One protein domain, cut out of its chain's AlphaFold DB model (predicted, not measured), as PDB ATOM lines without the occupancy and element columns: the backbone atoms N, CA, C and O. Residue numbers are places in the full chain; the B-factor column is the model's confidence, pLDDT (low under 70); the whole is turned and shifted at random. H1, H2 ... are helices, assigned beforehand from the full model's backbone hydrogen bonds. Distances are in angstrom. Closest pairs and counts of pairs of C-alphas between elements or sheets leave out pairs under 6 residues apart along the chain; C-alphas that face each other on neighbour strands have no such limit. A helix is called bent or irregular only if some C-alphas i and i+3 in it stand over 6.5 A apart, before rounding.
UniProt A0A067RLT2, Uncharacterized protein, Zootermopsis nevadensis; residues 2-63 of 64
ATOM      1  N   GLU A   2      50.085  22.404 -36.081       89.38
ATOM      2  CA  GLU A   2      49.219  21.215 -36.120       89.38
ATOM      3  C   GLU A   2      47.750  21.505 -35.759       89.38
ATOM      4  O   GLU A   2      46.848  21.196 -36.530       89.38
ATOM      5  N   GLN A   3      47.498  22.218 -34.655       92.75
ATOM      6  CA  GLN A   3      46.126  22.555 -34.251       92.75
ATOM      7  C   GLN A   3      45.380  23.420 -35.283       92.75
ATOM      8  O   GLN A   3      44.172  23.277 -35.422       92.75
ATOM      9  N   HIS A   4      46.068  24.275 -36.056       90.19
ATOM     10  CA  HIS A   4      45.424  25.041 -37.137       90.19
ATOM     11  C   HIS A   4      44.983  24.131 -38.289       90.19
ATOM     12  O   HIS A   4      43.892  24.317 -38.824       90.19
ATOM     13  N   ILE A   5      45.803  23.133 -38.635       88.88
ATOM     14  CA  ILE A   5      45.465  22.111 -39.636       88.88
ATOM     15  C   ILE A   5      44.242  21.321 -39.161       88.88
ATOM     16  O   ILE A   5      43.303  21.129 -39.927       88.88
ATOM     17  N   ASN A   6      44.194  20.962 -37.878       92.69
ATOM     18  CA  ASN A   6      43.060  20.234 -37.308       92.69
ATOM     19  C   ASN A   6      41.781  21.081 -37.220       92.69
ATOM     20  O   ASN A   6      40.689  20.552 -37.425       92.69
ATOM     21  N   ILE A   7      41.885  22.397 -37.003       92.06
ATOM     22  CA  ILE A   7      40.738  23.313 -37.115       92.06
ATOM     23  C   ILE A   7      40.227  23.361 -38.563       92.06
ATOM     24  O   ILE A   7      39.018  23.254 -38.770       92.06
ATOM     25  N   LYS A   8      41.121  23.464 -39.559       88.31
ATOM     26  CA  LYS A   8      40.750  23.417 -40.987       88.31
ATOM     27  C   LYS A   8      40.101  22.081 -41.352       88.31
ATOM     28  O   LYS A   8      39.108  22.049 -42.064       88.31
ATOM     29  N   PHE A   9      40.626  20.980 -40.823       90.06
ATOM     30  CA  PHE A   9      40.042  19.654 -40.992       90.06
ATOM     31  C   PHE A   9      38.628  19.575 -40.398       90.06
ATOM     32  O   PHE A   9      37.714  19.097 -41.062       90.06
ATOM     33  N   CYS A  10      38.416  20.108 -39.189       93.06
ATOM     34  CA  CYS A  10      37.084  20.194 -38.584       93.06
ATOM     35  C   CYS A  10      36.112  21.023 -39.442       93.06
ATOM     36  O   CYS A  10      34.956  20.631 -39.594       93.06
ATOM     37  N   GLU A  11      36.573  22.134 -40.021       88.62
ATOM     38  CA  GLU A  11      35.790  22.960 -40.948       88.62
ATOM     39  C   GLU A  11      35.403  22.180 -42.218       88.62
ATOM     40  O   GLU A  11      34.210  22.081 -42.506       88.62
ATOM     41  N   LYS A  12      36.355  21.489 -42.874       88.56
ATOM     42  CA  LYS A  12      36.081  20.604 -44.030       88.56
ATOM     43  C   LYS A  12      35.113  19.458 -43.693       88.56
ATOM     44  O   LYS A  12      34.360  19.014 -44.554       88.56
ATOM     45  N   LEU A  13      35.103  18.984 -42.444       91.56
ATOM     46  CA  LEU A  13      34.137  17.995 -41.940       91.56
ATOM     47  C   LEU A  13      32.750  18.588 -41.624       91.56
ATOM     48  O   LEU A  13      31.871  17.867 -41.145       91.56
ATOM     49  N   GLY A  14      32.546  19.889 -41.833       91.00
ATOM     50  CA  GLY A  14      31.301  20.584 -41.514       91.00
ATOM     51  C   GLY A  14      31.055  20.752 -40.012       91.00
ATOM     52  O   GLY A  14      29.925  21.037 -39.606       91.00
ATOM     53  N   LYS A  15      32.079  20.573 -39.163       93.81
ATOM     54  CA  LYS A  15      31.949  20.825 -37.724       93.81
ATOM     55  C   LYS A  15      31.753  22.307 -37.474       93.81
ATOM     56  O   LYS A  15      32.445  23.162 -38.030       93.81
ATOM     57  N   ARG A  16      30.839  22.624 -36.562       91.25
ATOM     58  CA  ARG A  16      30.613  24.002 -36.145       91.25
ATOM     59  C   ARG A  16      31.815  24.510 -35.364       91.25
ATOM     60  O   ARG A  16      32.454  23.796 -34.585       91.25
ATOM     61  N   SER A  17      32.044  25.810 -35.478       90.56
ATOM     62  CA  SER A  17      33.066  26.504 -34.700       90.56
ATOM     63  C   SER A  17      32.841  26.395 -33.185       90.56
ATOM     64  O   SER A  17      33.787  26.522 -32.419       90.56
ATOM     65  N   SER A  18      31.610  26.126 -32.737       93.75
ATOM     66  CA  SER A  18      31.280  25.861 -31.333       93.75
ATOM     67  C   SER A  18      31.697  24.469 -30.845       93.75
ATOM     68  O   SER A  18      31.918  24.312 -29.649       93.75
ATOM     69  N   GLU A  19      31.801  23.484 -31.742       96.00
ATOM     70  CA  GLU A  19      32.172  22.093 -31.429       96.00
ATOM     71  C   GLU A  19      33.697  21.904 -31.424       96.00
ATOM     72  O   GLU A  19      34.251  21.182 -30.601       96.00
ATOM     73  N   THR A  20      34.396  22.608 -32.317       96.19
ATOM     74  CA  THR A  20      35.851  22.466 -32.506       96.19
ATOM     75  C   THR A  20      36.687  22.720 -31.236       96.19
ATOM     76  O   THR A  20      37.646  21.984 -31.016       96.19
ATOM     77  N   PRO A  21      36.358  23.685 -30.348       96.50
ATOM     78  CA  PRO A  21      37.089  23.873 -29.097       96.50
ATOM     79  C   PRO A  21      37.075  22.637 -28.195       96.50
ATOM     80  O   PRO A  21      38.080  22.347 -27.560       96.50
ATOM     81  N   GLN A  22      35.959  21.902 -28.144       96.81
ATOM     82  CA  GLN A  22      35.855  20.687 -27.330       96.81
ATOM     83  C   GLN A  22      36.704  19.563 -27.923       96.81
ATOM     84  O   GLN A  22      37.440  18.915 -27.188       96.81
ATOM     85  N   ILE A  23      36.691  19.421 -29.252       96.56
ATOM     86  CA  ILE A  23      37.538  18.462 -29.978       96.56
ATOM     87  C   ILE A  23      39.027  18.734 -29.709       96.56
ATOM     88  O   ILE A  23      39.797  17.810 -29.464       96.56
ATOM     89  N   LEU A  24      39.446  20.004 -29.705       96.69
ATOM     90  CA  LEU A  24      40.834  20.354 -29.396       96.69
ATOM     91  C   LEU A  24      41.197  20.107 -27.930       96.69
ATOM     92  O   LEU A  24      42.309  19.669 -27.661       96.69
ATOM     93  N   ILE A  25      40.287  20.364 -26.987       97.44
ATOM     94  CA  ILE A  25      40.515  20.043 -25.570       97.44
ATOM     95  C   ILE A  25      40.680  18.532 -25.384       97.44
ATOM     96  O   ILE A  25      41.551  18.112 -24.633       97.44
ATOM     97  N   GLU A  26      39.900  17.715 -26.086       97.62
ATOM     98  CA  GLU A  26      40.022  16.257 -26.014       97.62
ATOM     99  C   GLU A  26      41.354  15.757 -26.594       97.62
ATOM    100  O   GLU A  26      42.004  14.903 -25.996       97.62
ATOM    101  N   ALA A  27      41.811  16.334 -27.711       96.69
ATOM    102  CA  ALA A  27      43.058  15.926 -28.362       96.69
ATOM    103  C   ALA A  27      44.333  16.458 -27.674       96.69
ATOM    104  O   ALA A  27      45.343  15.760 -27.633       96.69
ATOM    105  N   TYR A  28      44.302  17.689 -27.152       96.44
ATOM    106  CA  TYR A  28      45.495  18.407 -26.671       96.44
ATOM    107  C   TYR A  28      45.462  18.742 -25.178       96.44
ATOM    108  O   TYR A  28      46.459  19.209 -24.630       96.44
ATOM    109  N   SER A  29      44.342  18.508 -24.491       96.31
ATOM    110  CA  SER A  29      44.189  18.784 -23.058       96.31
ATOM    111  C   SER A  29      44.583  20.226 -22.699       96.31
ATOM    112  O   SER A  29      43.978  21.178 -23.195       96.31
ATOM    113  N   ALA A  30      45.589  20.409 -21.838       96.31
ATOM    114  CA  ALA A  30      46.054  21.721 -21.398       96.31
ATOM    115  C   ALA A  30      46.727  22.537 -22.515       96.31
ATOM    116  O   ALA A  30      46.730  23.766 -22.447       96.31
ATOM    117  N   ASP A  31      47.240  21.871 -23.554       96.62
ATOM    118  CA  ASP A  31      47.905  22.513 -24.692       96.62
ATOM    119  C   ASP A  31      46.914  22.952 -25.779       96.62
ATOM    120  O   ASP A  31      47.306  23.484 -26.822       96.62
ATOM    121  N   ALA A  32      45.614  22.737 -25.562       96.69
ATOM    122  CA  ALA A  32      44.582  23.121 -26.507       96.69
ATOM    123  C   ALA A  32      44.546  24.638 -26.731       96.69
ATOM    124  O   ALA A  32      44.609  25.461 -25.812       96.69
ATOM    125  N   MET A  33      44.376  25.016 -27.994       95.00
ATOM    126  CA  MET A  33      44.217  26.400 -28.396       95.00
ATOM    127  C   MET A  33      43.031  27.050 -27.683       95.00
ATOM    128  O   MET A  33      41.936  26.494 -27.592       95.00
ATOM    129  N   LYS A  34      43.227  28.297 -27.240       95.62
ATOM    130  CA  LYS A  34      42.160  29.093 -26.628       95.62
ATOM    131  C   LYS A  34      40.955  29.196 -27.560       95.62
ATOM    132  O   LYS A  34      41.093  29.477 -28.750       95.62
ATOM    133  N   LYS A  35      39.759  29.082 -26.977       95.19
ATOM    134  CA  LYS A  35      38.472  29.145 -27.685       95.19
ATOM    135  C   LYS A  35      38.342  30.360 -28.620       95.19
ATOM    136  O   LYS A  35      37.821  30.218 -29.721       95.19
ATOM    137  N   SER A  36      38.832  31.533 -28.209       94.94
ATOM    138  CA  SER A  36      38.839  32.754 -29.034       94.94
ATOM    139  C   SER A  36      39.587  32.569 -30.356       94.94
ATOM    140  O   SER A  36      39.074  32.934 -31.409       94.94
ATOM    141  N   ASN A  37      40.760  31.939 -30.308       93.38
ATOM    142  CA  ASN A  37      41.606  31.729 -31.478       93.38
ATOM    143  C   ASN A  37      40.985  30.676 -32.405       93.38
ATOM    144  O   ASN A  37      41.021  30.831 -33.620       93.38
ATOM    145  N   VAL A  38      40.347  29.640 -31.846       93.69
ATOM    146  CA  VAL A  38      39.607  28.641 -32.637       93.69
ATOM    147  C   VAL A  38      38.509  29.300 -33.472       93.69
ATOM    148  O   VAL A  38      38.372  28.994 -34.655       93.69
ATOM    149  N   PHE A  39      37.752  30.236 -32.888       92.31
ATOM    150  CA  PHE A  39      36.723  30.981 -33.617       92.31
ATOM    151  C   PHE A  39      37.297  31.881 -34.709       92.31
ATOM    152  O   PHE A  39      36.732  31.944 -35.800       92.31
ATOM    153  N   GLU A  40      38.404  32.560 -34.423       91.00
ATOM    154  CA  GLU A  40      39.091  33.400 -35.401       91.00
ATOM    155  C   GLU A  40      39.556  32.580 -36.609       91.00
ATOM    156  O   GLU A  40      39.283  32.955 -37.749       91.00
ATOM    157  N   TRP A  41      40.172  31.420 -36.376       89.56
ATOM    158  CA  TRP A  41      40.595  30.519 -37.448       89.56
ATOM    159  C   TRP A  41      39.422  29.953 -38.246       89.56
ATOM    160  O   TRP A  41      39.471  29.954 -39.471       89.56
ATOM    161  N   HIS A  42      38.331  29.565 -37.583       88.12
ATOM    162  CA  HIS A  42      37.088  29.158 -38.257       88.12
ATOM    163  C   HIS A  42      36.496  30.254 -39.147       88.12
ATOM    164  O   HIS A  42      35.915  29.970 -40.193       88.12
ATOM    165  N   LYS A  43      36.581  31.517 -38.724       87.38
ATOM    166  CA  LYS A  43      36.144  32.653 -39.541       87.38
ATOM    167  C   LYS A  43      37.054  32.813 -40.758       87.38
ATOM    168  O   LYS A  43      36.547  32.848 -41.872       87.38
ATOM    169  N   ARG A  44      38.373  32.815 -40.543       85.12
ATOM    170  CA  ARG A  44      39.370  32.925 -41.615       85.12
ATOM    171  C   ARG A  44      39.203  31.825 -42.661       85.12
ATOM    172  O   ARG A  44      39.161  32.157 -43.833       85.12
ATOM    173  N   PHE A  45      39.039  30.563 -42.252       83.75
ATOM    174  CA  PHE A  45      38.875  29.445 -43.188       83.75
ATOM    175  C   PHE A  45      37.600  29.532 -44.027       83.75
ATOM    176  O   PHE A  45      37.644  29.237 -45.214       83.75
ATOM    177  N   ARG A  46      36.491  29.998 -43.443       80.81
ATOM    178  CA  ARG A  46      35.242  30.217 -44.191       80.81
ATOM    179  C   ARG A  46      35.310  31.407 -45.146       80.81
ATOM    180  O   ARG A  46      34.623  31.408 -46.159       80.81
ATOM    181  N   GLU A  47      36.085  32.434 -44.802       80.81
ATOM    182  CA  GLU A  47      36.276  33.624 -45.641       80.81
ATOM    183  C   GLU A  47      37.313  33.384 -46.749       80.81
ATOM    184  O   GLU A  47      37.197  33.952 -47.834       80.81
ATOM    185  N   SER A  48      38.298  32.511 -46.515       67.81
ATOM    186  CA  SER A  48      39.259  32.072 -47.523       67.81
ATOM    187  C   SER A  48      38.638  30.991 -48.417       67.81
ATOM    188  O   SER A  48      38.856  29.802 -48.207       67.81
ATOM    189  N   LEU A  49      37.871  31.422 -49.421       55.34
ATOM    190  CA  LEU A  49      37.307  30.594 -50.502       55.34
ATOM    191  C   LEU A  49      38.354  30.034 -51.489       55.34
ATOM    192  O   LEU A  49      37.992  29.340 -52.435       55.34
ATOM    193  N   GLU A  50      39.640  30.332 -51.306       53.50
ATOM    194  CA  GLU A  50      40.702  29.865 -52.198       53.50
ATOM    195  C   GLU A  50      41.212  28.489 -51.753       53.50
ATOM    196  O   GLU A  50      42.190  28.335 -51.017       53.50
ATOM    197  N   ASP A  51      40.513  27.465 -52.241       58.84
ATOM    198  CA  ASP A  51      41.104  26.166 -52.538       58.84
ATOM    199  C   ASP A  51      42.293  26.371 -53.493       58.84
ATOM    200  O   ASP A  51      42.109  26.505 -54.699       58.84
ATOM    201  N   MET A  52      43.516  26.428 -52.964       48.38
ATOM    202  CA  MET A  52      44.655  25.633 -53.439       48.38
ATOM    203  C   MET A  52      45.908  25.928 -52.596       48.38
ATOM    204  O   MET A  52      46.241  27.070 -52.304       48.38
ATOM    205  N   ASP A  53      46.584  24.844 -52.218       50.81
ATOM    206  CA  ASP A  53      47.845  24.726 -51.473       50.81
ATOM    207  C   ASP A  53      47.794  24.868 -49.935       50.81
ATOM    208  O   ASP A  53      48.237  25.836 -49.309       50.81
ATOM    209  N   ASP A  54      47.337  23.768 -49.321       54.41
ATOM    210  CA  ASP A  54      47.138  23.452 -47.894       54.41
ATOM    211  C   ASP A  54      48.349  23.634 -46.932       54.41
ATOM    212  O   ASP A  54      48.282  23.215 -45.778       54.41
ATOM    213  N   ILE A  55      49.440  24.303 -47.320       48.84
ATOM    214  CA  ILE A  55      50.608  24.566 -46.443       48.84
ATOM    215  C   ILE A  55      51.040  26.046 -46.468       48.84
ATOM    216  O   ILE A  55      51.603  26.542 -45.491       48.84
ATOM    217  N   PHE A  56      50.731  26.793 -47.531       49.00
ATOM    218  CA  PHE A  56      51.257  28.152 -47.728       49.00
ATOM    219  C   PHE A  56      50.393  29.261 -47.110       49.00
ATOM    220  O   PHE A  56      50.873  30.382 -46.940       49.00
ATOM    221  N   PHE A  57      49.148  28.954 -46.723       53.16
ATOM    222  CA  PHE A  57      48.204  29.945 -46.194       53.16
ATOM    223  C   PHE A  57      48.224  30.107 -44.667       53.16
ATOM    224  O   PHE A  57      47.483  30.929 -44.140       53.16
ATOM    225  N   ILE A  58      49.074  29.389 -43.916       57.38
ATOM    226  CA  ILE A  58      49.471  29.925 -42.606       57.38
ATOM    227  C   ILE A  58      50.475  31.032 -42.940       57.38
ATOM    228  O   ILE A  58      51.589  30.699 -43.350       57.38
ATOM    229  N   PRO A  59      50.103  32.327 -42.845       51.94
ATOM    230  CA  PRO A  59      50.984  33.409 -43.253       51.94
ATOM    231  C   PRO A  59      52.324  33.229 -42.556       51.94
ATOM    232  O   PRO A  59      52.355  33.015 -41.344       51.94
ATOM    233  N   ARG A  60      53.431  33.349 -43.296       46.81
ATOM    234  CA  ARG A  60      54.785  33.313 -42.717       46.81
ATOM    235  C   ARG A  60      54.940  34.245 -41.498       46.81
ATOM    236  O   ARG A  60      55.736  33.959 -40.616       46.81
ATOM    237  N   ALA A  61      54.127  35.302 -41.420       47.59
ATOM    238  CA  ALA A  61      54.043  36.242 -40.302       47.59
ATOM    239  C   ALA A  61      53.511  35.656 -38.977       47.59
ATOM    240  O   ALA A  61      53.643  36.301 -37.949       47.59
ATOM    241  N   LEU A  62      52.906  34.465 -38.977       50.78
ATOM    242  CA  LEU A  62      52.512  33.740 -37.759       50.78
ATOM    243  C   LEU A  62      53.620  32.799 -37.240       50.78
ATOM    244  O   LEU A  62      53.392  32.063 -36.282       50.78
ATOM    245  N   PHE A  63      54.798  32.812 -37.878       51.31
ATOM    246  CA  PHE A  63      56.004  32.075 -37.478       51.31
ATOM    247  C   PHE A  63      57.155  32.995 -37.027       51.31
ATOM    248  O   PHE A  63      58.277  32.513 -36.871       51.31
TER     249      PHE A  63
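This is residues 2 to 63 of the 64 residues of an uncharacterized protein of Zootermopsis nevadensis (UniProt A0A067RLT2). Three helices, with H3 crossing steeply over H1, and H2 side by side with H1, running opposite ways; only the first part of H2 reaches H1 and the beginning of H3. Beyond the end of H3, residues 48 to 63 form a long loose tail with no named element. The printed part has 62 residues, with H1, H2 and H3 in that order along the chain and no named strand, and its class is all helix. The whole is compact, with a radius of gyration of the C-alphas of 11.4 A, and spans 30 by 27 by 16 A.

H1, residues 2 to 12, and H2, residues 20 to 31, form a helical hairpin over a short link, at a shallow tilt of 12 degrees, opposite ways. They only just touch, with 3 pairs of C-alphas within 8 A, and H2 does so with residues 20 to 24 alone; the closest C-alphas, of Cys 10 and Thr 20, are 6.6 A apart. After a tight link comes H3, residues 35 to 47. H2 and H3 only just touch, also with 3 pairs, through residues 20 to 21 of H2 and 35 to 38 of H3; the closest C-alphas, of Pro 21 and Lys 35, are 5.6 A apart. H2 and H3 run opposite ways at a steep tilt of 46 degrees. H1 and H3 touch with 10 pairs of C-alphas within 8 A, the closest being those of Lys 8 and Phe 45, 6.7 A apart. H1 and H3 run the same way at a steep tilt of 53 degrees. With 1 of the 3 touching pairs at a shallow tilt, the helix packing is mostly crossed, but only just. In H1 and H3 every O i to N i+4 pair is within hydrogen-bond range; in H2 it is 6 of 8.

H1 begins at C-alpha 2, at (49.219, 21.215, -36.120), and measures 15.3 A from first to last C-alpha. H2 begins at C-alpha 20, at (35.851, 22.466, -32.506), and measures 14.4 A; it is irregular, with C-alphas 27 and 30 9.5 A apart. H3, the longest helix with 13 residues, measures 18.6 A and ends at C-alpha 47, at (36.276, 33.624, -45.641).

The two C-alphas farthest apart, those of Ala 30 and Met 52, are 32.3 A apart, while those of Glu 2 and Phe 63 are 12.9 A apart. The C-alphas of residues 48 to 63 lie 10 to 17 A from the mean of all C-alphas. The printed part has no cut, and neither link between the helices is long. The mean pLDDT of the printed part is 82.1, and residues 48 to 63 are under 70 in this predicted model.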